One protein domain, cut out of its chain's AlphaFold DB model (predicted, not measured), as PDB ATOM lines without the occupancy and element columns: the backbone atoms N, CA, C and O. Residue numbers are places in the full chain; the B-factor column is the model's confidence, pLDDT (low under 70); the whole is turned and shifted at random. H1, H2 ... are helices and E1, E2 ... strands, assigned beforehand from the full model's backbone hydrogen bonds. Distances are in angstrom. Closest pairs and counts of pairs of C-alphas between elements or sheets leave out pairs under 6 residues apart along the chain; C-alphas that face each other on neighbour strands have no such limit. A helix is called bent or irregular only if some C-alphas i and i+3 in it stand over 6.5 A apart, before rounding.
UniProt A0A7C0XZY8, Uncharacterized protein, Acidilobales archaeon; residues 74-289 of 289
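Overview. This is residues 74 to 289 of the 289 residues of an uncharacterized protein of Acidilobales archaeon (UniProt A0A7C0XZY8). A flat slab of helices is built round the short helix H5 in its middle: the long helical hairpin H1 and H2 lies on one side of H5 through H2, H4 packs on it on another side, and the very long helix H9 crosses it, with H6 packed on both H4 and H9. At one end of the long axis the narrow strand hairpin E1 and E2 reaches out to the loop at Tyr 185, with E1 beside H9, and the small helices H7 and H8 make the turn from H6 into H9 at this same end. The printed part has 216 residues, with nine named helices and two named strands in the order H1 H2 H3 H4 E1 E2 H5 H6 H7 H8 H9; the class is mostly helix, and the sheet E1 - E2 is antiparallel. The whole is compact, with a radius of gyration of the C-alphas of 19.2 A, and it spans 69 by 43 by 23 A.

Arrangement. H1, residues 74 to 100, and H2, residues 104 to 131, form a helical hairpin and touch at a shallow tilt of 16 degrees, opposite ways; their closest C-alphas, of Gly 89 and Ser 117, are 4.1 A apart. H3, residues 139 to 145, and H4, residues 149 to 167, touch only at the corner, and only just, with 3 pairs of C-alphas within 8 A; the closest are Met 145 and Tyr 152, 5.8 A. E1, residues 175 to 180, and E2, residues 191 to 196, form an antiparallel hairpin with directions at 163 degrees; N 178 and O 193 are 2.9 A apart and N 191 and O 180 are 2.8 A apart, within hydrogen-bond range. H5, residues 197 to 210, touches H2 at a shallow tilt of 13 degrees, the same way, closest at the C-alphas of Leu 111 and Thr 198, 6.4 A. H5 touches H4 at a shallow tilt of 29 degrees, opposite ways, closest at the C-alphas of Val 164 and Ser 199, 5.1 A. H6, residues 218 to 238, touches H4 at a steep tilt of 46 degrees, the same way, closest at the C-alphas of Ala 157 and Gly 232, 4.2 A. H7, residues 241 to 244, and H8, residues 246 to 250, touch no helix. H9, residues 252 to 288, touches H6 with its residues 258 to 270 alone, closest at the C-alphas of Thr 229 and Ser 266, 5.3 A. With residues 265 to 277 alone it touches H5 at a steep tilt of 60 degrees, closest at the C-alphas of Ser 204 and Ile 273, 5.1 A. With residues 276 to 288 alone it touches H2, closest at the C-alphas of Ala 126 and Lys 284, 5.3 A. H1 and H9 are apart. Every O i to N i+4 pair is within hydrogen-bond range in H3, H4, H5, H6 and H9; the counts are 21 of 23 in H1, 22 of 24 in H2 and 0 of 1 in H8, where 2 of 2 O i to N i+3 pairs are within range, and H7 is too short for an O i to N i+4 pair.

Along the chain. H1 begins at C-alpha 74 (109.568, 170.526, 149.743), is 39.0 A long and has a kink of 34 degrees near residue 82. H2, 40.7 A, is irregular: C-alphas 105 and 108 are 7.8 A apart. H4 is 26.6 A long, E1 15.5 A, E2 16.3 A, H5 20.1 A and H6 30.1 A. H9, 53.6 A, runs from C-alpha 252 (92.784, 130.661, 194.862) to C-alpha 288 (100.158, 174.060, 164.219).

Size, cuts and confidence. The C-alphas farthest apart, of Arg 74 and Tyr 185, are 69.1 A from each other. The printed part has no cut and no long link, and it ends at Met 289, the chain's last residue. Its mean pLDDT is 84.5; residues 74 to 80, 132 to 140, 187 and 289 of the model are under 70.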
ATOM      1  N   ARG A  74     110.750 170.387 148.876       53.69
ATOM      2  CA  ARG A  74     109.568 170.526 149.743       53.69
ATOM      3  C   ARG A  74     109.219 169.203 150.428       53.69
ATOM      4  O   ARG A  74     109.128 169.158 151.649       53.69
ATOM      5  N   TRP A  75     109.116 168.108 149.671       49.28
ATOM      6  CA  TRP A  75     108.903 166.763 150.218       49.28
ATOM      7  C   TRP A  75     110.096 166.271 151.032       49.28
ATOM      8  O   TRP A  75     109.894 165.550 152.001       49.28
ATOM      9  N   GLY A  76     111.322 166.649 150.667       54.34
ATOM     10  CA  GLY A  76     112.519 166.391 151.465       54.34
ATOM     11  C   GLY A  76     112.441 167.096 152.814       54.34
ATOM     12  O   GLY A  76     112.563 166.444 153.842       54.34
ATOM     13  N   SER A  77     112.122 168.392 152.819       58.72
ATOM     14  CA  SER A  77     111.913 169.189 154.033       58.72
ATOM     15  C   SER A  77     110.796 168.623 154.918       58.72
ATOM     16  O   SER A  77     110.980 168.481 156.124       58.72
ATOM     17  N   ASP A  78     109.643 168.257 154.350       61.59
ATOM     18  CA  ASP A  78     108.522 167.727 155.137       61.59
ATOM     19  C   ASP A  78     108.768 166.285 155.619       61.59
ATOM     20  O   ASP A  78     108.397 165.946 156.743       61.59
ATOM     21  N   ARG A  79     109.488 165.454 154.848       59.56
ATOM     22  CA  ARG A  79     109.971 164.142 155.319       59.56
ATOM     23  C   ARG A  79     111.016 164.273 156.420       59.56
ATOM     24  O   ARG A  79     110.983 163.485 157.360       59.56
ATOM     25  N   MET A  80     111.913 165.256 156.343       62.97
ATOM     26  CA  MET A  80     112.915 165.501 157.385       62.97
ATOM     27  C   MET A  80     112.256 165.890 158.711       62.97
ATOM     28  O   MET A  80     112.668 165.389 159.748       62.97
ATOM     29  N   LYS A  81     111.171 166.676 158.703       74.06
ATOM     30  CA  LYS A  81     110.451 167.048 159.938       74.06
ATOM     31  C   LYS A  81     109.909 165.852 160.730       74.06
ATOM     32  O   LYS A  81     109.859 165.927 161.951       74.06
ATOM     33  N   VAL A  82     109.531 164.762 160.056       77.69
ATOM     34  CA  VAL A  82     109.073 163.516 160.706       77.69
ATOM     35  C   VAL A  82     110.240 162.559 160.960       77.69
ATOM     36  O   VAL A  82     110.327 161.943 162.021       77.69
ATOM     37  N   SER A  83     111.158 162.439 159.998       79.06
ATOM     38  CA  SER A  83     112.297 161.523 160.084       79.06
ATOM     39  C   SER A  83     113.268 161.913 161.192       79.06
ATOM     40  O   SER A  83     113.762 161.029 161.878       79.06
ATOM     41  N   THR A  84     113.534 163.205 161.398       82.75
ATOM     42  CA  THR A  84     114.489 163.682 162.406       82.75
ATOM     43  C   THR A  84     114.110 163.249 163.828       82.75
ATOM     44  O   THR A  84     114.906 162.530 164.437       82.75
ATOM     45  N   PRO A  85     112.917 163.580 164.371       87.19
ATOM     46  CA  PRO A  85     112.538 163.125 165.709       87.19
ATOM     47  C   PRO A  85     112.470 161.594 165.794       87.19
ATOM     48  O   PRO A  85     112.895 161.011 166.784       87.19
ATOM     49  N   PHE A  86     112.052 160.904 164.729       88.25
ATOM     50  CA  PHE A  86     112.084 159.442 164.713       88.25
ATOM     51  C   PHE A  86     113.513 158.879 164.843       88.25
ATOM     52  O   PHE A  86     113.758 157.995 165.661       88.25
ATOM     53  N   THR A  87     114.471 159.408 164.076       87.56
ATOM     54  CA  THR A  87     115.878 158.974 164.127       87.56
ATOM     55  C   THR A  87     116.541 159.298 165.460       87.56
ATOM     56  O   THR A  87     117.282 158.465 165.974       87.56
ATOM     57  N   ILE A  88     116.235 160.456 166.055       90.81
ATOM     58  CA  ILE A  88     116.707 160.823 167.396       90.81
ATOM     59  C   ILE A  88     116.142 159.843 168.427       90.81
ATOM     60  O   ILE A  88     116.898 159.295 169.225       90.81
ATOM     61  N   GLY A  89     114.835 159.564 168.376       91.62
ATOM     62  CA  GLY A  89     114.191 158.585 169.250       91.62
ATOM     63  C   GLY A  89     114.833 157.202 169.156       91.62
ATOM     64  O   GLY A  89     115.148 156.600 170.185       91.62
ATOM     65  N   LEU A  90     115.098 156.727 167.938       92.06
ATOM     66  CA  LEU A  90     115.753 155.441 167.704       92.06
ATOM     67  C   LEU A  90     117.199 155.423 168.216       92.06
ATOM     68  O   LEU A  90     117.587 154.474 168.892       92.06
ATOM     69  N   ALA A  91     117.983 156.470 167.945       92.88
ATOM     70  CA  ALA A  91     119.363 156.576 168.416       92.88
ATOM     71  C   ALA A  91     119.442 156.568 169.950       92.88
ATOM     72  O   ALA A  91     120.263 155.852 170.523       92.88
ATOM     73  N   LEU A  92     118.548 157.300 170.623       95.00
ATOM     74  CA  LEU A  92     118.454 157.316 172.084       95.00
ATOM     75  C   LEU A  92     118.076 155.944 172.649       95.00
ATOM     76  O   LEU A  92     118.679 155.508 173.625       95.00
ATOM     77  N   LEU A  93     117.129 155.241 172.018       93.50
ATOM     78  CA  LEU A  93     116.728 153.901 172.448       93.50
ATOM     79  C   LEU A  93     117.873 152.893 172.285       93.50
ATOM     80  O   LEU A  93     118.149 152.131 173.205       93.50
ATOM     81  N   LEU A  94     118.574 152.913 171.148       92.06
ATOM     82  CA  LEU A  94     119.744 152.058 170.914       92.06
ATOM     83  C   LEU A  94     120.879 152.368 171.896       92.06
ATOM     84  O   LEU A  94     121.526 151.454 172.401       92.06
ATOM     85  N   THR A  95     121.076 153.646 172.222       92.31
ATOM     86  CA  THR A  95     122.029 154.063 173.257       92.31
ATOM     87  C   THR A  95     121.612 153.527 174.625       92.31
ATOM     88  O   THR A  95     122.455 153.019 175.357       92.31
ATOM     89  N   ALA A  96     120.315 153.560 174.955       91.81
ATOM     90  CA  ALA A  96     119.795 152.988 176.196       91.81
ATOM     91  C   ALA A  96     120.069 151.480 176.291       91.81
ATOM     92  O   ALA A  96     120.444 151.008 177.359       91.81
ATOM     93  N   TYR A  97     119.958 150.740 175.180       89.56
ATOM     94  CA  TYR A  97     120.351 149.327 175.127       89.56
ATOM     95  C   TYR A  97     121.851 149.133 175.346       89.56
ATOM     96  O   TYR A  97     122.240 148.287 176.144       89.56
ATOM     97  N   GLY A  98     122.694 149.928 174.680       87.88
ATOM     98  CA  GLY A  98     124.146 149.857 174.868       87.88
ATOM     99  C   GLY A  98     124.563 150.123 176.316       87.88
ATOM    100  O   GLY A  98     125.375 149.391 176.872       87.88
ATOM    101  N   VAL A  99     123.959 151.131 176.948       88.94
ATOM    102  CA  VAL A  99     124.214 151.496 178.350       88.94
ATOM    103  C   VAL A  99     123.625 150.467 179.322       88.94
ATOM    104  O   VAL A  99     124.266 150.147 180.320       88.94
ATOM    105  N   GLY A 100     122.446 149.909 179.030       84.44
ATOM    106  CA  GLY A 100     121.778 148.913 179.876       84.44
ATOM    107  C   GLY A 100     122.561 147.608 180.024       84.44
ATOM    108  O   GLY A 100     122.552 147.005 181.091       84.44
ATOM    109  N   LEU A 101     123.333 147.222 179.002       82.06
ATOM    110  CA  LEU A 101     124.257 146.083 179.085       82.06
ATOM    111  C   LEU A 101     125.460 146.337 180.012       82.06
ATOM    112  O   LEU A 101     126.128 145.387 180.414       82.06
ATOM    113  N   GLY A 102     125.735 147.594 180.372       78.44
ATOM    114  CA  GLY A 102     126.800 147.977 181.305       78.44
ATOM    115  C   GLY A 102     126.497 147.670 182.777       78.44
ATOM    116  O   GLY A 102     127.347 147.923 183.631       78.44
ATOM    117  N   GLY A 103     125.308 147.137 183.082       76.88
ATOM    118  CA  GLY A 103     124.887 146.725 184.421       76.88
ATOM    119  C   GLY A 103     124.049 147.765 185.182       76.88
ATOM    120  O   GLY A 103     123.806 148.877 184.695       76.88
ATOM    121  N   PRO A 104     123.634 147.441 186.421       77.75
ATOM    122  CA  PRO A 104     122.576 148.158 187.141       77.75
ATOM    123  C   PRO A 104     122.968 149.579 187.559       77.75
ATOM    124  O   PRO A 104     122.103 150.441 187.733       77.75
ATOM    125  N   ASN A 105     124.272 149.855 187.663       83.75
ATOM    126  CA  ASN A 105     124.810 151.170 188.026       83.75
ATOM    127  C   ASN A 105     124.394 152.275 187.041       83.75
ATOM    128  O   ASN A 105     124.358 153.447 187.412       83.75
ATOM    129  N   TYR A 106     124.043 151.914 185.803       86.69
ATOM    130  CA  TYR A 106     123.628 152.870 184.781       86.69
ATOM    131  C   TYR A 106     122.111 153.025 184.636       86.69
ATOM    132  O   TYR A 106     121.660 153.762 183.757       86.69
ATOM    133  N   GLY A 107     121.307 152.395 185.498       85.88
ATOM    134  CA  GLY A 107     119.852 152.358 185.328       85.88
ATOM    135  C   GLY A 107     119.196 153.742 185.216       85.88
ATOM    136  O   GLY A 107     118.244 153.919 184.456       85.88
ATOM    137  N   ASN A 108     119.709 154.750 185.933       90.56
ATOM    138  CA  ASN A 108     119.204 156.127 185.843       90.56
ATOM    139  C   ASN A 108     119.392 156.721 184.436       90.56
ATOM    140  O   ASN A 108     118.492 157.378 183.914       90.56
ATOM    141  N   TYR A 109     120.540 156.458 183.805       90.88
ATOM    142  CA  TYR A 109     120.820 156.901 182.440       90.88
ATOM    143  C   TYR A 109     119.934 156.172 181.432       90.88
ATOM    144  O   TYR A 109     119.379 156.809 180.540       90.88
ATOM    145  N   VAL A 110     119.739 154.860 181.605       92.56
ATOM    146  CA  VAL A 110     118.836 154.059 180.763       92.56
ATOM    147  C   VAL A 110     117.417 154.622 180.816       92.56
ATOM    148  O   VAL A 110     116.816 154.881 179.773       92.56
ATOM    149  N   LEU A 111     116.897 154.887 182.018       92.31
ATOM    150  CA  LEU A 111     115.564 155.461 182.193       92.31
ATOM    151  C   LEU A 111     115.444 156.839 181.528       92.31
ATOM    152  O   LEU A 111     114.479 157.087 180.805       92.31
ATOM    153  N   ALA A 112     116.431 157.718 181.721       93.88
ATOM    154  CA  ALA A 112     116.446 159.040 181.098       93.88
ATOM    155  C   ALA A 112     116.453 158.956 179.561       93.88
ATOM    156  O   ALA A 112     115.687 159.658 178.897       93.88
ATOM    157  N   LEU A 113     117.267 158.067 178.987       94.06
ATOM    158  CA  LEU A 113     117.341 157.854 177.541       94.06
ATOM    159  C   LEU A 113     116.030 157.298 176.974       94.06
ATOM    160  O   LEU A 113     115.578 157.763 175.928       94.06
ATOM    161  N   VAL A 114     115.380 156.361 177.673       94.88
ATOM    162  CA  VAL A 114     114.062 155.835 177.278       94.88
ATOM    163  C   VAL A 114     113.004 156.937 177.325       94.88
ATOM    164  O   VAL A 114     112.228 157.071 176.380       94.88
ATOM    165  N   LEU A 115     112.995 157.783 178.358       94.56
ATOM    166  CA  LEU A 115     112.064 158.912 178.447       94.56
ATOM    167  C   LEU A 115     112.271 159.909 177.299       94.56
ATOM    168  O   LEU A 115     111.315 160.240 176.596       94.56
ATOM    169  N   LEU A 116     113.512 160.328 177.039       95.06
ATOM    170  CA  LEU A 116     113.828 161.220 175.918       95.06
ATOM    171  C   LEU A 116     113.464 160.591 174.566       95.06
ATOM    172  O   LEU A 116     112.906 161.263 173.696       95.06
ATOM    173  N   SER A 117     113.715 159.290 174.407       95.50
ATOM    174  CA  SER A 117     113.324 158.528 173.223       95.50
ATOM    175  C   SER A 117     111.807 158.535 173.024       95.50
ATOM    176  O   SER A 117     111.329 158.868 171.936       95.50
ATOM    177  N   THR A 118     111.031 158.265 174.080       94.88
ATOM    178  CA  THR A 118     109.562 158.271 174.006       94.88
ATOM    179  C   THR A 118     109.003 159.641 173.648       94.88
ATOM    180  O   THR A 118     108.141 159.726 172.775       94.88
ATOM    181  N   LEU A 119     109.535 160.724 174.223       94.06
ATOM    182  CA  LEU A 119     109.160 162.089 173.850       94.06
ATOM    183  C   LEU A 119     109.453 162.375 172.373       94.06
ATOM    184  O   LEU A 119     108.619 162.955 171.677       94.06
ATOM    185  N   SER A 120     110.607 161.922 171.877       92.31
ATOM    186  CA  SER A 120     110.990 162.074 170.473       92.31
ATOM    187  C   SER A 120     110.035 161.324 169.535       92.31
ATOM    188  O   SER A 120     109.567 161.881 168.539       92.31
ATOM    189  N   PHE A 121     109.638 160.097 169.886       94.50
ATOM    190  CA  PHE A 121     108.635 159.350 169.128       94.50
ATOM    191  C   PHE A 121     107.250 160.005 169.172       94.50
ATOM    192  O   PHE A 121     106.581 160.072 168.140       94.50
ATOM    193  N   LEU A 122     106.821 160.542 170.317       93.44
ATOM    194  CA  LEU A 122     105.567 161.297 170.401       93.44
ATOM    195  C   LEU A 122     105.606 162.541 169.503       93.44
ATOM    196  O   LEU A 122     104.637 162.821 168.798       93.44
ATOM    197  N   LEU A 123     106.736 163.251 169.457       91.31
ATOM    198  CA  LEU A 123     106.926 164.381 168.550       91.31
ATOM    199  C   LEU A 123     106.877 163.942 167.077       91.31
ATOM    200  O   LEU A 123     106.237 164.605 166.259       91.31
ATOM    201  N   ALA A 124     107.482 162.803 166.732       89.25
ATOM    202  CA  ALA A 124     107.410 162.230 165.386       89.25
ATOM    203  C   ALA A 124     105.964 161.880 164.980       89.25
ATOM    204  O   ALA A 124     105.530 162.194 163.873       89.25
ATOM    205  N   ILE A 125     105.181 161.291 165.889       88.44
ATOM    206  CA  ILE A 125     103.761 160.983 165.651       88.44
ATOM    207  C   ILE A 125     102.952 162.275 165.482       88.44
ATOM    208  O   ILE A 125     102.161 162.398 164.546       88.44
ATOM    209  N   ALA A 126     103.156 163.264 166.355       87.88
ATOM    210  CA  ALA A 126     102.436 164.533 166.301       87.88
ATOM    211  C   ALA A 126     102.737 165.321 165.014       87.88
ATOM    212  O   ALA A 126     101.815 165.835 164.374       87.88
ATOM    213  N   THR A 127     104.008 165.381 164.608       84.00
ATOM    214  CA  THR A 127     104.427 166.019 163.349       84.00
ATOM    215  C   THR A 127     103.839 165.288 162.146       84.00
ATOM    216  O   THR A 127     103.230 165.936 161.293       84.00
ATOM    217  N   TYR A 128     103.899 163.954 162.111       83.12
ATOM    218  CA  TYR A 128     103.265 163.155 161.063       83.12
ATOM    219  C   TYR A 128     101.766 163.469 160.935       83.12
ATOM    220  O   TYR A 128     101.276 163.808 159.858       83.12
ATOM    221  N   GLU A 129     101.027 163.442 162.040       79.94
ATOM    222  CA  GLU A 129      99.589 163.709 162.018       79.94
ATOM    223  C   GLU A 129      99.237 165.161 161.675       79.94
ATOM    224  O   GLU A 129      98.179 165.404 161.093       79.94
ATOM    225  N   SER A 130     100.102 166.127 162.000       77.12
ATOM    226  CA  SER A 130      99.916 167.523 161.585       77.12
ATOM    227  C   SER A 130     100.071 167.713 160.073       77.12
ATOM    228  O   SER A 130      99.301 168.470 159.483       77.12
ATOM    229  N   ILE A 131     101.003 166.988 159.445       71.81
ATOM    230  CA  ILE A 131     101.334 167.118 158.019       71.81
ATOM    231  C   ILE A 131     100.337 166.336 157.150       71.81
ATOM    232  O   ILE A 131      99.861 166.847 156.141       71.81
ATOM    233  N   TYR A 132      99.954 165.116 157.544       68.88
ATOM    234  CA  TYR A 132      99.183 164.187 156.698       68.88
ATOM    235  C   TYR A 132      97.670 164.139 157.007       68.88
ATOM    236  O   TYR A 132      96.985 163.160 156.704       68.88
ATOM    237  N   SER A 133      97.132 165.205 157.605       54.62
ATOM    238  CA  SER A 133      95.886 165.212 158.392       54.62
ATOM    239  C   SER A 133      94.549 164.868 157.704       54.62
ATOM    240  O   SER A 133      93.547 164.850 158.416       54.62
ATOM    241  N   LYS A 134      94.451 164.590 156.388       50.53
ATOM    242  CA  LYS A 134      93.120 164.552 155.732       50.53
ATOM    243  C   LYS A 134      92.656 163.344 154.917       50.53
ATOM    244  O   LYS A 134      91.445 163.236 154.791       50.53
ATOM    245  N   LEU A 135      93.472 162.405 154.420       40.22
ATOM    246  CA  LEU A 135      92.866 161.300 153.631       40.22
ATOM    247  C   LEU A 135      93.503 159.905 153.714       40.22
ATOM    248  O   LEU A 135      92.872 158.940 153.293       40.22
ATOM    249  N   LYS A 136      94.719 159.750 154.250       52.09
ATOM    250  CA  LYS A 136      95.446 158.459 154.212       52.09
ATOM    251  C   LYS A 136      96.193 158.110 155.506       52.09
ATOM    252  O   LYS A 136      97.049 157.223 155.501       52.09
ATOM    253  N   SER A 137      95.899 158.798 156.611       57.72
ATOM    254  CA  SER A 137      96.617 158.574 157.869       57.72
ATOM    255  C   SER A 137      96.358 157.145 158.368       57.72
ATOM    256  O   SER A 137      95.217 156.769 158.619       57.72
ATOM    257  N   TYR A 138      97.423 156.344 158.455       67.50
ATOM    258  CA  TYR A 138      97.427 154.956 158.933       67.50
ATOM    259  C   TYR A 138      96.703 153.903 158.067       67.50
ATOM    260  O   TYR A 138      96.180 152.938 158.616       67.50
ATOM    261  N   MET A 139      96.737 154.002 156.727       65.69
ATOM    262  CA  MET A 139      96.177 152.956 155.832       65.69
ATOM    263  C   MET A 139      96.642 151.523 156.161       65.69
ATOM    264  O   MET A 139      95.884 150.572 155.990       65.69
ATOM    265  N   GLY A 140      97.887 151.360 156.622       68.38
ATOM    266  CA  GLY A 140      98.412 150.060 157.045       68.38
ATOM    267  C   GLY A 140      97.658 149.496 158.251       68.38
ATOM    268  O   GLY A 140      97.131 148.391 158.177       68.38
ATOM    269  N   LEU A 141      97.540 150.274 159.333       75.75
ATOM    270  CA  LEU A 141      96.805 149.860 160.534       75.75
ATOM    271  C   LEU A 141      95.302 149.725 160.264       75.75
ATOM    272  O   LEU A 141      94.689 148.777 160.747       75.75
ATOM    273  N   SER A 142      94.701 150.625 159.480       73.38
ATOM    274  CA  SER A 142      93.267 150.552 159.177       73.38
ATOM    275  C   SER A 142      92.911 149.314 158.350       73.38
ATOM    276  O   SER A 142      91.854 148.728 158.566       73.38
ATOM    277  N   ARG A 143      93.814 148.849 157.476       77.56
ATOM    278  CA  ARG A 143      93.680 147.571 156.755       77.56
ATOM    279  C   ARG A 143      93.790 146.352 157.674       77.56
ATOM    280  O   ARG A 143      93.169 145.329 157.409       77.56
ATOM    281  N   VAL A 144      94.585 146.419 158.742       75.19
ATOM    282  CA  VAL A 144      94.602 145.338 159.742       75.19
ATOM    283  C   VAL A 144      93.306 145.370 160.555       75.19
ATOM    284  O   VAL A 144      92.665 144.336 160.726       75.19
ATOM    285  N   MET A 145      92.869 146.560 160.971       76.50
ATOM    286  CA  MET A 145      91.613 146.766 161.693       76.50
ATOM    287  C   MET A 145      90.381 146.347 160.875       76.50
ATOM    288  O   MET A 145      89.403 145.878 161.452       76.50
ATOM    289  N   SER A 146      90.413 146.447 159.539       75.94
ATOM    290  CA  SER A 146      89.291 146.035 158.684       75.94
ATOM    291  C   SER A 146      89.003 144.531 158.729       75.94
ATOM    292  O   SER A 146      87.936 144.111 158.297       75.94
ATOM    293  N   LYS A 147      89.921 143.712 159.265       80.94
ATOM    294  CA  LYS A 147      89.687 142.282 159.533       80.94
ATOM    295  C   LYS A 147      88.912 142.029 160.836       80.94
ATOM    296  O   LYS A 147      88.566 140.887 161.118       80.94
ATOM    297  N   GLY A 148      88.649 143.072 161.623       82.19
ATOM    298  CA  GLY A 148      87.909 143.020 162.881       82.19
ATOM    299  C   GLY A 148      88.719 143.519 164.079       82.19
ATOM    300  O   GLY A 148      89.950 143.533 164.072       82.19
ATOM    301  N   LEU A 149      88.015 143.897 165.150       85.12
ATOM    302  CA  LEU A 149      88.635 144.399 166.382       85.12
ATOM    303  C   LEU A 149      89.409 143.303 167.135       85.12
ATOM    304  O   LEU A 149      90.487 143.573 167.649       85.12
ATOM    305  N   MET A 150      88.895 142.069 167.161       86.44
ATOM    306  CA  MET A 150      89.519 140.935 167.861       86.44
ATOM    307  C   MET A 150      90.896 140.509 167.317       86.44
ATOM    308  O   MET A 150      91.829 140.379 168.106       86.44
ATOM    309  N   PRO A 151      91.106 140.310 166.000       85.06
ATOM    310  CA  PRO A 151      92.451 140.007 165.505       85.06
ATOM    311  C   PRO A 151      93.418 141.179 165.736       85.06
ATOM    312  O   PRO A 151      94.611 140.966 165.942       85.06
ATOM    313  N   TYR A 152      92.906 142.414 165.755       88.06
ATOM    314  CA  TYR A 152      93.704 143.600 166.040       88.06
ATOM    315  C   TYR A 152      94.145 143.684 167.510       88.06
ATOM    316  O   TYR A 152      95.311 143.977 167.791       88.06
ATOM    317  N   THR A 153      93.248 143.386 168.457       88.50
ATOM    318  CA  THR A 153      93.585 143.313 169.888       88.50
ATOM    319  C   THR A 153      94.570 142.187 170.165       88.50
ATOM    320  O   THR A 153      95.530 142.414 170.895       88.50
ATOM    321  N   LEU A 154      94.400 141.015 169.542       90.25
ATOM    322  CA  LEU A 154      95.314 139.880 169.701       90.25
ATOM    323  C   LEU A 154      96.724 140.204 169.186       90.25
ATOM    324  O   LEU A 154      97.705 139.959 169.882       90.25
ATOM    325  N   LEU A 155      96.828 140.812 167.998       90.75
ATOM    326  CA  LEU A 155      98.108 141.270 167.451       90.75
ATOM    327  C   LEU A 155      98.796 142.255 168.403       90.75
ATOM    328  O   LEU A 155      99.996 142.170 168.643       90.75
ATOM    329  N   THR A 156      98.020 143.179 168.967       91.44
ATOM    330  CA  THR A 156      98.530 144.170 169.919       91.44
ATOM    331  C   THR A 156      98.992 143.507 171.212       91.44
ATOM    332  O   THR A 156     100.070 143.826 171.696       91.44
ATOM    333  N   ALA A 157      98.226 142.557 171.746       91.69
ATOM    334  CA  ALA A 157      98.599 141.805 172.939       91.69
ATOM    335  C   ALA A 157      99.893 141.001 172.725       91.69
ATOM    336  O   ALA A 157     100.763 141.004 173.593       91.69
ATOM    337  N   ALA A 158     100.067 140.386 171.549       92.88
ATOM    338  CA  ALA A 158     101.315 139.720 171.180       92.88
ATOM    339  C   ALA A 158     102.489 140.710 171.122       92.88
ATOM    340  O   ALA A 158     103.564 140.430 171.646       92.88
ATOM    341  N   LEU A 159     102.286 141.899 170.545       93.06
ATOM    342  CA  LEU A 159     103.306 142.950 170.547       93.06
ATOM    343  C   LEU A 159     103.635 143.431 171.965       93.06
ATOM    344  O   LEU A 159     104.809 143.624 172.266       93.06
ATOM    345  N   VAL A 160     102.648 143.577 172.854       91.94
ATOM    346  CA  VAL A 160     102.880 143.891 174.277       91.94
ATOM    347  C   VAL A 160     103.742 142.807 174.924       91.94
ATOM    348  O   VAL A 160     104.753 143.123 175.541       91.94
ATOM    349  N   PHE A 161     103.412 141.534 174.716       91.81
ATOM    350  CA  PHE A 161     104.196 140.412 175.230       91.81
ATOM    351  C   PHE A 161     105.663 140.460 174.758       91.81
ATOM    352  O   PHE A 161     106.579 140.465 175.582       91.81
ATOM    353  N   PHE A 162     105.902 140.577 173.448       92.12
ATOM    354  CA  PHE A 162     107.263 140.627 172.903       92.12
ATOM    355  C   PHE A 162     108.026 141.883 173.327       92.12
ATOM    356  O   PHE A 162     109.213 141.804 173.632       92.12
ATOM    357  N   THR A 163     107.362 143.040 173.370       91.38
ATOM    358  CA  THR A 163     108.013 144.295 173.773       91.38
ATOM    359  C   THR A 163     108.469 144.250 175.221       91.38
ATOM    360  O   THR A 163     109.584 144.691 175.488       91.38
ATOM    361  N   VAL A 164     107.695 143.664 176.142       89.75
ATOM    362  CA  VAL A 164     108.164 143.481 177.523       89.75
ATOM    363  C   VAL A 164     109.403 142.589 177.557       89.75
ATOM    364  O   VAL A 164     110.402 143.002 178.128       89.75
ATOM    365  N   ILE A 165     109.393 141.435 176.883       89.12
ATOM    366  CA  ILE A 165     110.541 140.508 176.872       89.12
ATOM    367  C   ILE A 165     111.807 141.178 176.327       89.12
ATOM    368  O   ILE A 165     112.866 141.098 176.944       89.12
ATOM    369  N   ILE A 166     111.694 141.874 175.195       89.50
ATOM    370  CA  ILE A 166     112.832 142.529 174.535       89.50
ATOM    371  C   ILE A 166     113.390 143.676 175.389       89.50
ATOM    372  O   ILE A 166     114.574 143.982 175.292       89.50
ATOM    373  N   THR A 167     112.569 144.288 176.244       88.44
ATOM    374  CA  THR A 167     112.964 145.424 177.093       88.44
ATOM    375  C   THR A 167     113.443 145.021 178.488       88.44
ATOM    376  O   THR A 167     113.922 145.888 179.209       88.44
ATOM    377  N   ILE A 168     113.408 143.734 178.859       85.12
ATOM    378  CA  ILE A 168     113.995 143.233 180.120       85.12
ATOM    379  C   ILE A 168     115.467 143.665 180.303       85.12
ATOM    380  O   ILE A 168     115.804 144.093 181.406       85.12
ATOM    381  N   PRO A 169     116.343 143.627 179.273       83.88
ATOM    382  CA  PRO A 169     117.737 144.059 179.403       83.88
ATOM    383  C   PRO A 169     117.913 145.560 179.671       83.88
ATOM    384  O   PRO A 169     119.006 145.988 180.036       83.88
ATOM    385  N   LEU A 170     116.872 146.381 179.479       82.94
ATOM    386  CA  LEU A 170     116.901 147.802 179.828       82.94
ATOM    387  C   LEU A 170     116.706 147.952 181.336       82.94
ATOM    388  O   LEU A 170     115.630 148.341 181.804       82.94
ATOM    389  N   GLU A 171     117.758 147.636 182.090       77.44
ATOM    390  CA  GLU A 171     117.748 147.774 183.538       77.44
ATOM    391  C   GLU A 171     117.423 149.214 183.943       77.44
ATOM    392  O   GLU A 171     118.048 150.175 183.498       77.44
ATOM    393  N   ALA A 172     116.419 149.353 184.803       80.56
ATOM    394  CA  ALA A 172     115.969 150.622 185.346       80.56
ATOM    395  C   ALA A 172     116.006 150.563 186.882       80.56
ATOM    396  O   ALA A 172     115.802 149.487 187.451       80.56
ATOM    397  N   PRO A 173     116.216 151.707 187.560       79.75
ATOM    398  CA  PRO A 173     116.224 151.793 189.023       79.75
ATOM    399  C   PRO A 173     114.848 151.468 189.612       79.75
ATOM    400  O   PRO A 173     114.742 151.004 190.740       79.75
ATOM    401  N   ILE A 174     113.789 151.714 188.837       84.88
ATOM    402  CA  ILE A 174     112.404 151.474 189.223       84.88
ATOM    403  C   ILE A 174     111.939 150.199 188.521       84.88
ATOM    404  O   ILE A 174     111.853 150.145 187.288       84.88
ATOM    405  N   LYS A 175     111.626 149.180 189.323       87.56
ATOM    406  CA  LYS A 175     111.098 147.889 188.880       87.56
ATOM    407  C   LYS A 175     109.774 147.622 189.602       87.56
ATOM    408  O   LYS A 175     109.625 147.927 190.781       87.56
ATOM    409  N   LEU A 176     108.803 147.076 188.880       84.81
ATOM    410  CA  LEU A 176     107.588 146.505 189.450       84.81
ATOM    411  C   LEU A 176     107.931 145.104 189.945       84.81
ATOM    412  O   LEU A 176     108.048 144.178 189.143       84.81
ATOM    413  N   GLU A 177     108.141 144.980 191.251       85.81
ATOM    414  CA  GLU A 177     108.402 143.701 191.902       85.81
ATOM    415  C   GLU A 177     107.084 143.036 192.287       85.81
ATOM    416  O   GLU A 177     106.335 143.515 193.137       85.81
ATOM    417  N   LEU A 178     106.801 141.913 191.637       84.00
ATOM    418  CA  LEU A 178     105.636 141.087 191.907       84.00
ATOM    419  C   LEU A 178     106.140 139.801 192.561       84.00
ATOM    420  O   LEU A 178     106.900 139.044 191.952       84.00
ATOM    421  N   THR A 179     105.760 139.597 193.821       83.25
ATOM    422  CA  THR A 179     106.168 138.428 194.605       83.25
ATOM    423  C   THR A 179     104.981 137.494 194.764       83.25
ATOM    424  O   THR A 179     103.932 137.888 195.272       83.25
ATOM    425  N   TYR A 180     105.156 136.253 194.327       80.88
ATOM    426  CA  TYR A 180     104.208 135.168 194.513       80.88
ATOM    427  C   TYR A 180     104.762 134.183 195.534       80.88
ATOM    428  O   TYR A 180     105.897 133.728 195.400       80.88
ATOM    429  N   HIS A 181     103.958 133.838 196.533       79.31
ATOM    430  CA  HIS A 181     104.266 132.767 197.472       79.31
ATOM    431  C   HIS A 181     103.480 131.525 197.052       79.31
ATOM    432  O   HIS A 181     102.258 131.509 197.232       79.31
ATOM    433  N   PRO A 182     104.140 130.530 196.431       75.19
ATOM    434  CA  PRO A 182     103.463 129.319 196.017       75.19
ATOM    435  C   PRO A 182     103.056 128.476 197.232       75.19
ATOM    436  O   PRO A 182     103.609 128.618 198.325       75.19
ATOM    437  N   PRO A 183     102.089 127.572 197.047       73.56
ATOM    438  CA  PRO A 183     101.672 126.634 198.077       73.56
ATOM    439  C   PRO A 183     102.819 125.698 198.500       73.56
ATOM    440  O   PRO A 183     103.708 125.379 197.703       73.56
ATOM    441  N   PRO A 184     102.774 125.173 199.738       71.25
ATOM    442  CA  PRO A 184     103.892 124.452 200.350       71.25
ATOM    443  C   PRO A 184     104.328 123.179 199.604       71.25
ATOM    444  O   PRO A 184     105.482 122.779 199.721       71.25
ATOM    445  N   TYR A 185     103.463 122.555 198.792       72.69
ATOM    446  CA  TYR A 185     103.831 121.367 198.008       72.69
ATOM    447  C   TYR A 185     104.712 121.665 196.784       72.69
ATOM    448  O   TYR A 185     105.225 120.731 196.172       72.69
ATOM    449  N   VAL A 186     104.881 122.937 196.406       71.06
ATOM    450  CA  VAL A 186     105.774 123.351 195.307       71.06
ATOM    451  C   VAL A 186     107.234 123.411 195.776       71.06
ATOM    452  O   VAL A 186     108.140 123.367 194.949       71.06
ATOM    453  N   GLY A 187     107.487 123.457 197.091       69.50
ATOM    454  CA  GLY A 187     108.842 123.414 197.657       69.50
ATOM    455  C   GLY A 187     109.693 124.663 197.389       69.50
ATOM    456  O   GLY A 187     110.914 124.599 197.498       69.50
ATOM    457  N   ILE A 188     109.070 125.789 197.025       74.56
ATOM    458  CA  ILE A 188     109.728 127.073 196.729       74.56
ATOM    459  C   ILE A 188     109.158 128.140 197.664       74.56
ATOM    460  O   ILE A 188     107.950 128.204 197.855       74.56
ATOM    461  N   GLU A 189     110.005 128.999 198.231       74.88
ATOM    462  CA  GLU A 189     109.552 130.041 199.167       74.88
ATOM    463  C   GLU A 189     108.840 131.210 198.471       74.88
ATOM    464  O   GLU A 189     107.844 131.739 198.969       74.88
ATOM    465  N   SER A 190     109.356 131.652 197.318       77.94
ATOM    466  CA  SER A 190     108.723 132.698 196.515       77.94
ATOM    467  C   SER A 190     109.213 132.710 195.069       77.94
ATOM    468  O   SER A 190     110.366 132.394 194.782       77.94
ATOM    469  N   VAL A 191     108.336 133.130 194.162       79.12
ATOM    470  CA  VAL A 191     108.665 133.478 192.780       79.12
ATOM    471  C   VAL A 191     108.609 134.996 192.672       79.12
ATOM    472  O   VAL A 191     107.568 135.602 192.926       79.12
ATOM    473  N   ARG A 192     109.732 135.620 192.305       81.44
ATOM    474  CA  ARG A 192     109.814 137.069 192.087       81.44
ATOM    475  C   ARG A 192     109.894 137.359 190.600       81.44
ATOM    476  O   ARG A 192     110.837 136.942 189.932       81.44
ATOM    477  N   THR A 193     108.925 138.106 190.090       82.88
ATOM    478  CA  THR A 193     108.961 138.651 188.731       82.88
ATOM    479  C   THR A 193     109.140 140.159 188.808       82.88
ATOM    480  O   THR A 193     108.301 140.850 189.383       82.88
ATOM    481  N   ALA A 194     110.240 140.661 188.246       84.94
ATOM    482  CA  ALA A 194     110.551 142.085 188.204       84.94
ATOM    483  C   ALA A 194     110.380 142.613 186.775       84.94
ATOM    484  O   ALA A 194     111.095 142.191 185.867       84.94
ATOM    485  N   ILE A 195     109.444 143.543 186.576       87.81
ATOM    486  CA  ILE A 195     109.237 144.215 185.284       87.81
ATOM    487  C   ILE A 195     109.812 145.632 185.389       87.81
ATOM    488  O   ILE A 195     109.324 146.416 186.207       87.81
ATOM    489  N   PRO A 196     110.837 146.008 184.604       89.69
ATOM    490  CA  PRO A 196     111.390 147.353 184.680       89.69
ATOM    491  C   PRO A 196     110.386 148.380 184.138       89.69
ATOM    492  O   PRO A 196     109.629 148.112 183.202       89.69
ATOM    493  N   ILE A 197     110.370 149.587 184.716       90.12
ATOM    494  CA  ILE A 197     109.417 150.634 184.305       90.12
ATOM    495  C   ILE A 197     109.588 151.038 182.830       90.12
ATOM    496  O   ILE A 197     108.629 151.438 182.172       90.12
ATOM    497  N   THR A 198     110.798 150.884 182.288       91.00
ATOM    498  CA  THR A 198     111.138 151.101 180.876       91.00
ATOM    499  C   THR A 198     110.303 150.218 179.949       91.00
ATOM    500  O   THR A 198     109.813 150.716 178.934       91.00
ATOM    501  N   SER A 199     110.048 148.959 180.323       91.44
ATOM    502  CA  SER A 199     109.154 148.061 179.586       91.44
ATOM    503  C   SER A 199     107.740 148.616 179.509       91.44
ATOM    504  O   SER A 199     107.155 148.648 178.432       91.44
ATOM    505  N   VAL A 200     107.209 149.096 180.638       93.00
ATOM    506  CA  VAL A 200     105.849 149.648 180.723       93.00
ATOM    507  C   VAL A 200     105.726 150.941 179.911       93.00
ATOM    508  O   VAL A 200     104.754 151.150 179.196       93.00
ATOM    509  N   ILE A 201     106.743 151.803 179.956       93.94
ATOM    510  CA  ILE A 201     106.781 153.044 179.171       93.94
ATOM    511  C   ILE A 201     106.768 152.743 177.663       93.94
ATOM    512  O   ILE A 201     106.001 153.348 176.908       93.94
ATOM    513  N   ILE A 202     107.598 151.798 177.212       93.12
ATOM    514  CA  ILE A 202     107.703 151.435 175.795       93.12
ATOM    515  C   ILE A 202     106.428 150.723 175.320       93.12
ATOM    516  O   ILE A 202     105.923 151.052 174.245       93.12
ATOM    517  N   THR A 203     105.856 149.808 176.111       94.06
ATOM    518  CA  THR A 203     104.586 149.143 175.764       94.06
ATOM    519  C   THR A 203     103.452 150.157 175.655       94.06
ATOM    520  O   THR A 203     102.716 150.147 174.664       94.06
ATOM    521  N   SER A 204     103.353 151.102 176.597       95.75
ATOM    522  CA  SER A 204     102.387 152.199 176.533       95.75
ATOM    523  C   SER A 204     102.548 153.026 175.260       95.75
ATOM    524  O   SER A 204     101.546 153.352 174.625       95.75
ATOM    525  N   LEU A 205     103.774 153.338 174.829       94.75
ATOM    526  CA  LEU A 205     104.020 154.071 173.581       94.75
ATOM    527  C   LEU A 205     103.569 153.275 172.344       94.75
ATOM    528  O   LEU A 205     102.918 153.828 171.454       94.75
ATOM    529  N   VAL A 206     103.867 151.974 172.295       93.38
ATOM    530  CA  VAL A 206     103.467 151.091 171.186       93.38
ATOM    531  C   VAL A 206     101.944 151.010 171.080       93.38
ATOM    532  O   VAL A 206     101.387 151.245 170.006       93.38
ATOM    533  N   VAL A 207     101.246 150.767 172.191       92.88
ATOM    534  CA  VAL A 207      99.773 150.728 172.213       92.88
ATOM    535  C   VAL A 207      99.179 152.107 171.896       92.88
ATOM    536  O   VAL A 207      98.169 152.219 171.199       92.88
ATOM    537  N   THR A 208      99.832 153.186 172.326       92.81
ATOM    538  CA  THR A 208      99.456 154.567 171.983       92.81
ATOM    539  C   THR A 208      99.526 154.819 170.477       92.81
ATOM    540  O   THR A 208      98.670 155.525 169.942       92.81
ATOM    541  N   TYR A 209     100.511 154.261 169.773       89.88
ATOM    542  CA  TYR A 209     100.604 154.341 168.313       89.88
ATOM    543  C   TYR A 209      99.567 153.444 167.617       89.88
ATOM    544  O   TYR A 209      98.898 153.868 166.677       89.88
ATOM    545  N   LEU A 210      99.377 152.216 168.103       89.69
ATOM    546  CA  LEU A 210      98.429 151.270 167.509       89.69
ATOM    547  C   LEU A 210      96.963 151.663 167.746       89.69
ATOM    548  O   LEU A 210      96.095 151.356 166.934       89.69
ATOM    549  N   SER A 211      96.651 152.409 168.798       89.25
ATOM    550  CA  SER A 211      95.285 152.882 169.063       89.25
ATOM    551  C   SER A 211      94.831 154.051 168.172       89.25
ATOM    552  O   SER A 211      93.645 154.390 168.175       89.25
ATOM    553  N   ARG A 212      95.721 154.653 167.362       84.81
ATOM    554  CA  ARG A 212      95.414 155.837 166.524       84.81
ATOM    555  C   ARG A 212      94.206 155.676 165.584       84.81
ATOM    556  O   ARG A 212      93.411 156.612 165.525       84.81
ATOM    557  N   PRO A 213      93.988 154.538 164.893       81.69
ATOM    558  CA  PRO A 213      92.823 154.357 164.018       81.69
ATOM    559  C   PRO A 213      91.481 154.365 164.763       81.69
ATOM    560  O   PRO A 213      90.445 154.629 164.161       81.69
ATOM    561  N   LEU A 214      91.495 154.069 166.065       82.19
ATOM    562  CA  LEU A 214      90.300 153.889 166.893       82.19
ATOM    563  C   LEU A 214      89.883 155.173 167.623       82.19
ATOM    564  O   LEU A 214      88.859 155.178 168.306       82.19
ATOM    565  N   ILE A 215      90.640 156.265 167.472       75.31
ATOM    566  CA  ILE A 215      90.463 157.495 168.258       75.31
ATOM    567  C   ILE A 215      89.106 158.180 168.033       75.31
ATOM    568  O   ILE A 215      88.637 158.918 168.893       75.31
ATOM    569  N   ASN A 216      88.449 157.900 166.903       76.06
ATOM    570  CA  ASN A 216      87.134 158.451 166.569       76.06
ATOM    571  C   ASN A 216      85.990 157.791 167.358       76.06
ATOM    572  O   ASN A 216      84.899 158.347 167.441       76.06
ATOM    573  N   SER A 217      86.220 156.611 167.938       83.06
ATOM    574  CA  SER A 217      85.216 155.848 168.682       83.06
ATOM    575  C   SER A 217      85.701 155.576 170.102       83.06
ATOM    576  O   SER A 217      86.430 154.614 170.341       83.06
ATOM    577  N   LEU A 218      85.261 156.397 171.060       85.19
ATOM    578  CA  LEU A 218      85.712 156.331 172.456       85.19
ATOM    579  C   LEU A 218      85.500 154.944 173.084       85.19
ATOM    580  O   LEU A 218      86.399 154.421 173.738       85.19
ATOM    581  N   ARG A 219      84.348 154.308 172.825       87.56
ATOM    582  CA  ARG A 219      84.055 152.958 173.330       87.56
ATOM    583  C   ARG A 219      85.049 151.926 172.794       87.56
ATOM    584  O   ARG A 219      85.634 151.204 173.590       87.56
ATOM    585  N   SER A 220      85.262 151.880 171.478       85.56
ATOM    586  CA  SER A 220      86.177 150.913 170.853       85.56
ATOM    587  C   SER A 220      87.638 151.171 171.219       85.56
ATOM    588  O   SER A 220      88.414 150.232 171.326       85.56
ATOM    589  N   TYR A 221      88.012 152.434 171.429       87.69
ATOM    590  CA  TYR A 221      89.341 152.822 171.898       87.69
ATOM    591  C   TYR A 221      89.610 152.303 173.317       87.69
ATOM    592  O   TYR A 221      90.631 151.655 173.551       87.69
ATOM    593  N   LEU A 222      88.677 152.530 174.250       89.00
ATOM    594  CA  LEU A 222      88.813 152.071 175.634       89.00
ATOM    595  C   LEU A 222      88.797 150.545 175.735       89.00
ATOM    596  O   LEU A 222      89.653 149.977 176.411       89.00
ATOM    597  N   THR A 223      87.876 149.871 175.038       88.94
ATOM    598  CA  THR A 223      87.831 148.402 175.046       88.94
ATOM    599  C   THR A 223      89.097 147.804 174.447       88.94
ATOM    600  O   THR A 223      89.626 146.841 174.995       88.94
ATOM    601  N   TYR A 224      89.623 148.390 173.369       92.44
ATOM    602  CA  TYR A 224      90.866 147.954 172.741       92.44
ATOM    603  C   TYR A 224      92.068 148.072 173.683       92.44
ATOM    604  O   TYR A 224      92.810 147.103 173.847       92.44
ATOM    605  N   ILE A 225      92.260 149.232 174.320       93.50
ATOM    606  CA  ILE A 225      93.405 149.458 175.208       93.50
ATOM    607  C   ILE A 225      93.343 148.523 176.413       93.50
ATOM    608  O   ILE A 225      94.310 147.814 176.662       93.50
ATOM    609  N   VAL A 226      92.200 148.455 177.102       93.75
ATOM    610  CA  VAL A 226      92.050 147.612 178.297       93.75
ATOM    611  C   VAL A 226      92.211 146.131 177.957       93.75
ATOM    612  O   VAL A 226      92.919 145.410 178.655       93.75
ATOM    613  N   LEU A 227      91.587 145.658 176.873       93.44
ATOM    614  CA  LEU A 227      91.662 144.246 176.505       93.44
ATOM    615  C   LEU A 227      93.070 143.851 176.047       93.44
ATOM    616  O   LEU A 227      93.556 142.789 176.424       93.44
ATOM    617  N   SER A 228      93.743 144.695 175.259       93.19
ATOM    618  CA  SER A 228      95.096 144.397 174.769       93.19
ATOM    619  C   SER A 228      96.135 144.357 175.889       93.19
ATOM    620  O   SER A 228      96.971 143.452 175.891       93.19
ATOM    621  N   THR A 229      96.062 145.267 176.868       93.62
ATOM    622  CA  THR A 229      96.966 145.246 178.028       93.62
ATOM    623  C   THR A 229      96.670 144.064 178.944       93.62
ATOM    624  O   THR A 229      97.601 143.361 179.328       93.62
ATOM    625  N   LEU A 230      95.396 143.775 179.241       94.31
ATOM    626  CA  LEU A 230      95.024 142.622 180.070       94.31
ATOM    627  C   LEU A 230      95.498 141.300 179.461       94.31
ATOM    628  O   LEU A 230      96.146 140.517 180.148       94.31
ATOM    629  N   VAL A 231      95.217 141.061 178.177       93.75
ATOM    630  CA  VAL A 231      95.615 139.815 177.501       93.75
ATOM    631  C   VAL A 231      97.140 139.707 177.401       93.75
ATOM    632  O   VAL A 231      97.689 138.639 177.664       93.75
ATOM    633  N   GLY A 232      97.834 140.805 177.079       92.00
ATOM    634  CA  GLY A 232      99.296 140.824 176.982       92.00
ATOM    635  C   GLY A 232      99.990 140.507 178.311       92.00
ATOM    636  O   GLY A 232     100.849 139.627 178.364       92.00
ATOM    637  N   TYR A 233      99.589 141.172 179.401       92.50
ATOM    638  CA  TYR A 233     100.173 140.933 180.727       92.50
ATOM    639  C   TYR A 233      99.743 139.595 181.335       92.50
ATOM    640  O   TYR A 233     100.552 138.959 182.006       92.50
ATOM    641  N   ALA A 234      98.521 139.121 181.063       92.31
ATOM    642  CA  ALA A 234      98.099 137.780 181.462       92.31
ATOM    643  C   ALA A 234      98.979 136.703 180.815       92.31
ATOM    644  O   ALA A 234      99.467 135.816 181.513       92.31
ATOM    645  N   ALA A 235      99.249 136.801 179.510       91.06
ATOM    646  CA  ALA A 235     100.147 135.872 178.823       91.06
ATOM    647  C   ALA A 235     101.580 135.928 179.386       91.06
ATOM    648  O   ALA A 235     102.212 134.895 179.586       91.06
ATOM    649  N   LEU A 236     102.081 137.129 179.692       90.50
ATOM    650  CA  LEU A 236     103.421 137.314 180.248       90.50
ATOM    651  C   LEU A 236     103.572 136.700 181.651       90.50
ATOM    652  O   LEU A 236     104.531 135.978 181.905       90.50
ATOM    653  N   LEU A 237     102.638 136.990 182.560       89.06
ATOM    654  CA  LEU A 237     102.743 136.606 183.973       89.06
ATOM    655  C   LEU A 237     102.347 135.150 184.242       89.06
ATOM    656  O   LEU A 237     102.735 134.588 185.263       89.06
ATOM    657  N   THR A 238     101.617 134.515 183.324       88.38
ATOM    658  CA  THR A 238     101.319 133.076 183.396       88.38
ATOM    659  C   THR A 238     102.501 132.211 182.961       88.38
ATOM    660  O   THR A 238     102.676 131.122 183.502       88.38
ATOM    661  N   LEU A 239     103.350 132.692 182.046       85.94
ATOM    662  CA  LEU A 239     104.480 131.940 181.487       85.94
ATOM    663  C   LEU A 239     105.459 131.364 182.531       85.94
ATOM    664  O   LEU A 239     105.751 130.170 182.440       85.94
ATOM    665  N   PRO A 240     105.939 132.118 183.542       81.50
ATOM    666  CA  PRO A 240     106.801 131.546 184.579       81.50
ATOM    667  C   PRO A 240     106.067 130.533 185.471       81.50
ATOM    668  O   PRO A 240     106.693 129.617 185.993       81.50
ATOM    669  N   LEU A 241     104.743 130.648 185.624       81.75
ATOM    670  CA  LEU A 241     103.957 129.757 186.486       81.75
ATOM    671  C   LEU A 241     103.702 128.382 185.860       81.75
ATOM    672  O   LEU A 241     103.543 127.402 186.584       81.75
ATOM    673  N   ILE A 242     103.715 128.280 184.525       82.69
ATOM    674  CA  ILE A 242     103.560 127.003 183.803       82.69
ATOM    675  C   ILE A 242     104.650 125.997 184.209       82.69
ATOM    676  O   ILE A 242     104.407 124.790 184.210       82.69
ATOM    677  N   GLN A 243     105.829 126.481 184.614       79.50
ATOM    678  CA  GLN A 243     106.942 125.643 185.063       79.50
ATOM    679  C   GLN A 243     106.631 124.862 186.355       79.50
ATOM    680  O   GLN A 243     107.260 123.837 186.602       79.50
ATOM    681  N   PHE A 244     105.639 125.288 187.148       74.44
ATOM    682  CA  PHE A 244     105.307 124.705 188.457       74.44
ATOM    683  C   PHE A 244     104.116 123.731 188.441       74.44
ATOM    684  O   PHE A 244     103.622 123.371 189.504       74.44
ATOM    685  N   SER A 245     103.701 123.242 187.263       76.50
ATOM    686  CA  SER A 245     102.539 122.358 187.024       76.50
ATOM    687  C   SER A 245     101.183 123.067 186.916       76.50
ATOM    688  O   SER A 245     100.904 124.070 187.565       76.50
ATOM    689  N   ILE A 246     100.282 122.479 186.117       78.88
ATOM    690  CA  ILE A 246      98.927 122.996 185.846       78.88
ATOM    691  C   ILE A 246      98.084 123.076 187.133       78.88
ATOM    692  O   ILE A 246      97.206 123.929 187.249       78.88
ATOM    693  N   LYS A 247      98.378 122.229 188.131       78.69
ATOM    694  CA  LYS A 247      97.661 122.207 189.419       78.69
ATOM    695  C   LYS A 247      97.743 123.540 190.169       78.69
ATOM    696  O   LYS A 247      96.789 123.897 190.852       78.69
ATOM    697  N   VAL A 248      98.805 124.318 189.963       78.50
ATOM    698  CA  VAL A 248      99.000 125.622 190.616       78.50
ATOM    699  C   VAL A 248      97.911 126.628 190.220       78.50
ATOM    700  O   VAL A 248      97.526 127.464 191.031       78.50
ATOM    701  N   PHE A 249      97.330 126.513 189.019       80.69
ATOM    702  CA  PHE A 249      96.239 127.390 188.564       80.69
ATOM    703  C   PHE A 249      94.871 127.059 189.174       80.69
ATOM    704  O   PHE A 249      93.943 127.850 189.039       80.69
ATOM    705  N   THR A 250      94.732 125.909 189.840       81.62
ATOM    706  CA  THR A 250      93.493 125.564 190.560       81.62
ATOM    707  C   THR A 250      93.413 126.228 191.931       81.62
ATOM    708  O   THR A 250      92.361 126.215 192.565       81.62
ATOM    709  N   GLU A 251      94.503 126.847 192.382       84.69
ATOM    710  CA  GLU A 251      94.545 127.472 193.690       84.69
ATOM    711  C   GLU A 251      94.049 128.915 193.700       84.69
ATOM    712  O   GLU A 251      94.456 129.727 192.859       84.69
ATOM    713  N   PRO A 252      93.266 129.295 194.725       84.25
ATOM    714  CA  PRO A 252      92.784 130.661 194.862       84.25
ATOM    715  C   PRO A 252      93.931 131.660 195.061       84.25
ATOM    716  O   PRO A 252      93.854 132.772 194.550       84.25
ATOM    717  N   ALA A 253      95.016 131.277 195.744       83.38
ATOM    718  CA  ALA A 253      96.167 132.154 195.968       83.38
ATOM    719  C   ALA A 253      96.856 132.551 194.650       83.38
ATOM    720  O   ALA A 253      97.139 133.729 194.423       83.38
ATOM    721  N   THR A 254      97.054 131.588 193.747       84.50
ATOM    722  CA  THR A 254      97.621 131.817 192.410       84.50
ATOM    723  C   THR A 254      96.718 132.695 191.557       84.50
ATOM    724  O   THR A 254      97.196 133.617 190.895       84.50
ATOM    725  N   LEU A 255      95.407 132.439 191.581       86.00
ATOM    726  CA  LEU A 255      94.437 133.230 190.827       86.00
ATOM    727  C   LEU A 255      94.376 134.676 191.332       86.00
ATOM    728  O   LEU A 255      94.375 135.596 190.517       86.00
ATOM    729  N   THR A 256      94.407 134.890 192.650       87.19
ATOM    730  CA  THR A 256      94.475 136.234 193.241       87.19
ATOM    731  C   THR A 256      95.774 136.938 192.864       87.19
ATOM    732  O   THR A 256      95.734 138.095 192.444       87.19
ATOM    733  N   TYR A 257      96.917 136.249 192.941       88.44
ATOM    734  CA  TYR A 257      98.202 136.806 192.514       88.44
ATOM    735  C   TYR A 257      98.168 137.248 191.048       88.44
ATOM    736  O   TYR A 257      98.537 138.382 190.740       88.44
ATOM    737  N   LEU A 258      97.684 136.386 190.148       89.94
ATOM    738  CA  LEU A 258      97.567 136.701 188.726       89.94
ATOM    739  C   LEU A 258      96.613 137.869 188.485       89.94
ATOM    740  O   LEU A 258      96.971 138.805 187.775       89.94
ATOM    741  N   ALA A 259      95.430 137.861 189.101       90.06
ATOM    742  CA  ALA A 259      94.443 138.921 188.938       90.06
ATOM    743  C   ALA A 259      94.976 140.285 189.408       90.06
ATOM    744  O   ALA A 259      94.854 141.275 188.686       90.06
ATOM    745  N   VAL A 260      95.619 140.339 190.579       91.06
ATOM    746  CA  VAL A 260      96.195 141.575 191.131       91.06
ATOM    747  C   VAL A 260      97.396 142.038 190.304       91.06
ATOM    748  O   VAL A 260      97.489 143.216 189.960       91.06
ATOM    749  N   SER A 261      98.293 141.134 189.919       90.69
ATOM    750  CA  SER A 261      99.517 141.479 189.181       90.69
ATOM    751  C   SER A 261      99.231 141.923 187.743       90.69
ATOM    752  O   SER A 261      99.770 142.925 187.269       90.69
ATOM    753  N   VAL A 262      98.325 141.229 187.048       93.75
ATOM    754  CA  VAL A 262      97.852 141.630 185.714       93.75
ATOM    755  C   VAL A 262      97.047 142.925 185.808       93.75
ATOM    756  O   VAL A 262      97.225 143.822 184.987       93.75
ATOM    757  N   GLY A 263      96.191 143.057 186.826       92.12
ATOM    758  CA  GLY A 263      95.389 144.256 187.054       92.12
ATOM    759  C   GLY A 263      96.250 145.498 187.277       92.12
ATOM    760  O   GLY A 263      96.079 146.496 186.585       92.12
ATOM    761  N   THR A 264      97.215 145.424 188.190       90.94
ATOM    762  CA  THR A 264      98.113 146.541 188.527       90.94
ATOM    763  C   THR A 264      98.977 146.965 187.340       90.94
ATOM    764  O   THR A 264      98.990 148.144 186.986       90.94
ATOM    765  N   THR A 265      99.642 146.021 186.668       92.56
ATOM    766  CA  THR A 265     100.479 146.324 185.492       92.56
ATOM    767  C   THR A 265      99.653 146.882 184.331       92.56
ATOM    768  O   THR A 265     100.045 147.878 183.717       92.56
ATOM    769  N   SER A 266      98.465 146.323 184.079       93.88
ATOM    770  CA  SER A 266      97.529 146.840 183.079       93.88
ATOM    771  C   SER A 266      97.081 148.265 183.410       93.88
ATOM    772  O   SER A 266      97.207 149.144 182.562       93.88
ATOM    773  N   VAL A 267      96.644 148.542 184.644       94.75
ATOM    774  CA  VAL A 267      96.184 149.881 185.061       94.75
ATOM    775  C   VAL A 267      97.275 150.933 184.870       94.75
ATOM    776  O   VAL A 267      97.010 151.970 184.263       94.75
ATOM    777  N   ILE A 268      98.509 150.660 185.306       94.44
ATOM    778  CA  ILE A 268      99.641 151.587 185.125       94.44
ATOM    779  C   ILE A 268      99.867 151.871 183.633       94.44
ATOM    780  O   ILE A 268     100.013 153.026 183.225       94.44
ATOM    781  N   THR A 269      99.831 150.828 182.803       95.06
ATOM    782  CA  THR A 269     100.024 150.941 181.350       95.06
ATOM    783  C   THR A 269      98.925 151.778 180.699       95.06
ATOM    784  O   THR A 269      99.217 152.641 179.868       95.06
ATOM    785  N   VAL A 270      97.664 151.563 181.089       95.19
ATOM    786  CA  VAL A 270      96.506 152.325 180.595       95.19
ATOM    787  C   VAL A 270      96.611 153.797 180.984       95.19
ATOM    788  O   VAL A 270      96.390 154.662 180.136       95.19
ATOM    789  N   VAL A 271      97.003 154.100 182.225       95.88
ATOM    790  CA  VAL A 271      97.220 155.482 182.684       95.88
ATOM    791  C   VAL A 271      98.273 156.181 181.820       95.88
ATOM    792  O   VAL A 271      98.030 157.284 181.329       95.88
ATOM    793  N   LEU A 272      99.400 155.523 181.543       95.56
ATOM    794  CA  LEU A 272     100.440 156.069 180.667       95.56
ATOM    795  C   LEU A 272      99.960 156.264 179.219       95.56
ATOM    796  O   LEU A 272     100.278 157.282 178.608       95.56
ATOM    797  N   ILE A 273      99.146 155.351 178.674       95.06
ATOM    798  CA  ILE A 273      98.548 155.510 177.334       95.06
ATOM    799  C   ILE A 273      97.644 156.750 177.281       95.06
ATOM    800  O   ILE A 273      97.672 157.504 176.304       95.06
ATOM    801  N   ILE A 274      96.847 156.988 178.327       93.62
ATOM    802  CA  ILE A 274      95.999 158.182 178.428       93.62
ATOM    803  C   ILE A 274      96.868 159.444 178.462       93.62
ATOM    804  O   ILE A 274      96.602 160.378 177.700       93.62
ATOM    805  N   ILE A 275      97.932 159.449 179.274       95.06
ATOM    806  CA  ILE A 275      98.892 160.558 179.353       95.06
ATOM    807  C   ILE A 275      99.505 160.830 177.974       95.06
ATOM    808  O   ILE A 275      99.434 161.958 177.493       95.06
ATOM    809  N   PHE A 276     100.027 159.813 177.285       95.25
ATOM    810  CA  PHE A 276     100.635 159.988 175.963       95.25
ATOM    811  C   PHE A 276      99.645 160.482 174.909       95.25
ATOM    812  O   PHE A 276      99.981 161.346 174.095       95.25
ATOM    813  N   THR A 277      98.404 159.994 174.925       91.62
ATOM    814  CA  THR A 277      97.359 160.491 174.024       91.62
ATOM    815  C   THR A 277      97.020 161.958 174.298       91.62
ATOM    816  O   THR A 277      96.866 162.722 173.340       91.62
ATOM    817  N   ALA A 278      96.971 162.379 175.565       91.12
ATOM    818  CA  ALA A 278      96.798 163.783 175.931       91.12
ATOM    819  C   ALA A 278      97.995 164.640 175.475       91.12
ATOM    820  O   ALA A 278      97.798 165.668 174.820       91.12
ATOM    821  N   SER A 279      99.229 164.183 175.718       91.56
ATOM    822  CA  SER A 279     100.460 164.854 175.276       91.56
ATOM    823  C   SER A 279     100.510 165.033 173.758       91.56
ATOM    824  O   SER A 279     100.869 166.108 173.281       91.56
ATOM    825  N   LEU A 280     100.082 164.037 172.976       89.94
ATOM    826  CA  LEU A 280      99.975 164.156 171.518       89.94
ATOM    827  C   LEU A 280      98.967 165.224 171.089       89.94
ATOM    828  O   LEU A 280      99.186 165.909 170.090       89.94
ATOM    829  N   GLY A 281      97.864 165.375 171.825       86.19
ATOM    830  CA  GLY A 281      96.903 166.453 171.609       86.19
ATOM    831  C   GLY A 281      97.533 167.835 171.793       86.19
ATOM    832  O   GLY A 281      97.338 168.710 170.951       86.19
ATOM    833  N   VAL A 282      98.331 168.006 172.851       88.81
ATOM    834  CA  VAL A 282      99.063 169.251 173.140       88.81
ATOM    835  C   VAL A 282     100.134 169.520 172.081       88.81
ATOM    836  O   VAL A 282     100.131 170.589 171.475       88.81
ATOM    837  N   LEU A 283     100.990 168.537 171.779       88.62
ATOM    838  CA  LEU A 283     102.052 168.654 170.772       88.62
ATOM    839  C   LEU A 283     101.498 169.055 169.402       88.62
ATOM    840  O   LEU A 283     102.036 169.942 168.745       88.62
ATOM    841  N   LYS A 284     100.374 168.459 168.989       85.75
ATOM    842  CA  LYS A 284      99.709 168.812 167.729       85.75
ATOM    843  C   LYS A 284      99.214 170.255 167.684       85.75
ATOM    844  O   LYS A 284      99.159 170.818 166.595       85.75
ATOM    845  N   ARG A 285      98.822 170.843 168.820       84.88
ATOM    846  CA  ARG A 285      98.447 172.265 168.884       84.88
ATOM    847  C   ARG A 285      99.678 173.151 168.744       84.88
ATOM    848  O   ARG A 285      99.643 174.061 167.933       84.88
ATOM    849  N   VAL A 286     100.762 172.821 169.447       84.50
ATOM    850  CA  VAL A 286     102.025 173.576 169.393       84.50
ATOM    851  C   VAL A 286     102.628 173.580 167.986       84.50
ATOM    852  O   VAL A 286     103.055 174.622 167.523       84.50
ATOM    853  N   ILE A 287     102.619 172.448 167.274       80.50
ATOM    854  CA  ILE A 287     103.184 172.346 165.911       80.50
ATOM    855  C   ILE A 287     102.360 173.126 164.868       80.50
ATOM    856  O   ILE A 287     102.874 173.471 163.807       80.50
ATOM    857  N   LYS A 288     101.064 173.341 165.128       70.25
ATOM    858  CA  LYS A 288     100.158 174.060 164.219       70.25
ATOM    859  C   LYS A 288     100.129 175.574 164.451       70.25
ATOM    860  O   LYS A 288      99.574 176.262 163.596       70.25
ATOM    861  N   MET A 289     100.634 176.052 165.591       53.06
ATOM    862  CA  MET A 289     100.849 177.480 165.866       53.06
ATOM    863  C   MET A 289     102.090 177.967 165.123       53.06
ATOM    864  O   MET A 289     102.030 179.110 164.625       53.06
TER     865      MET A 289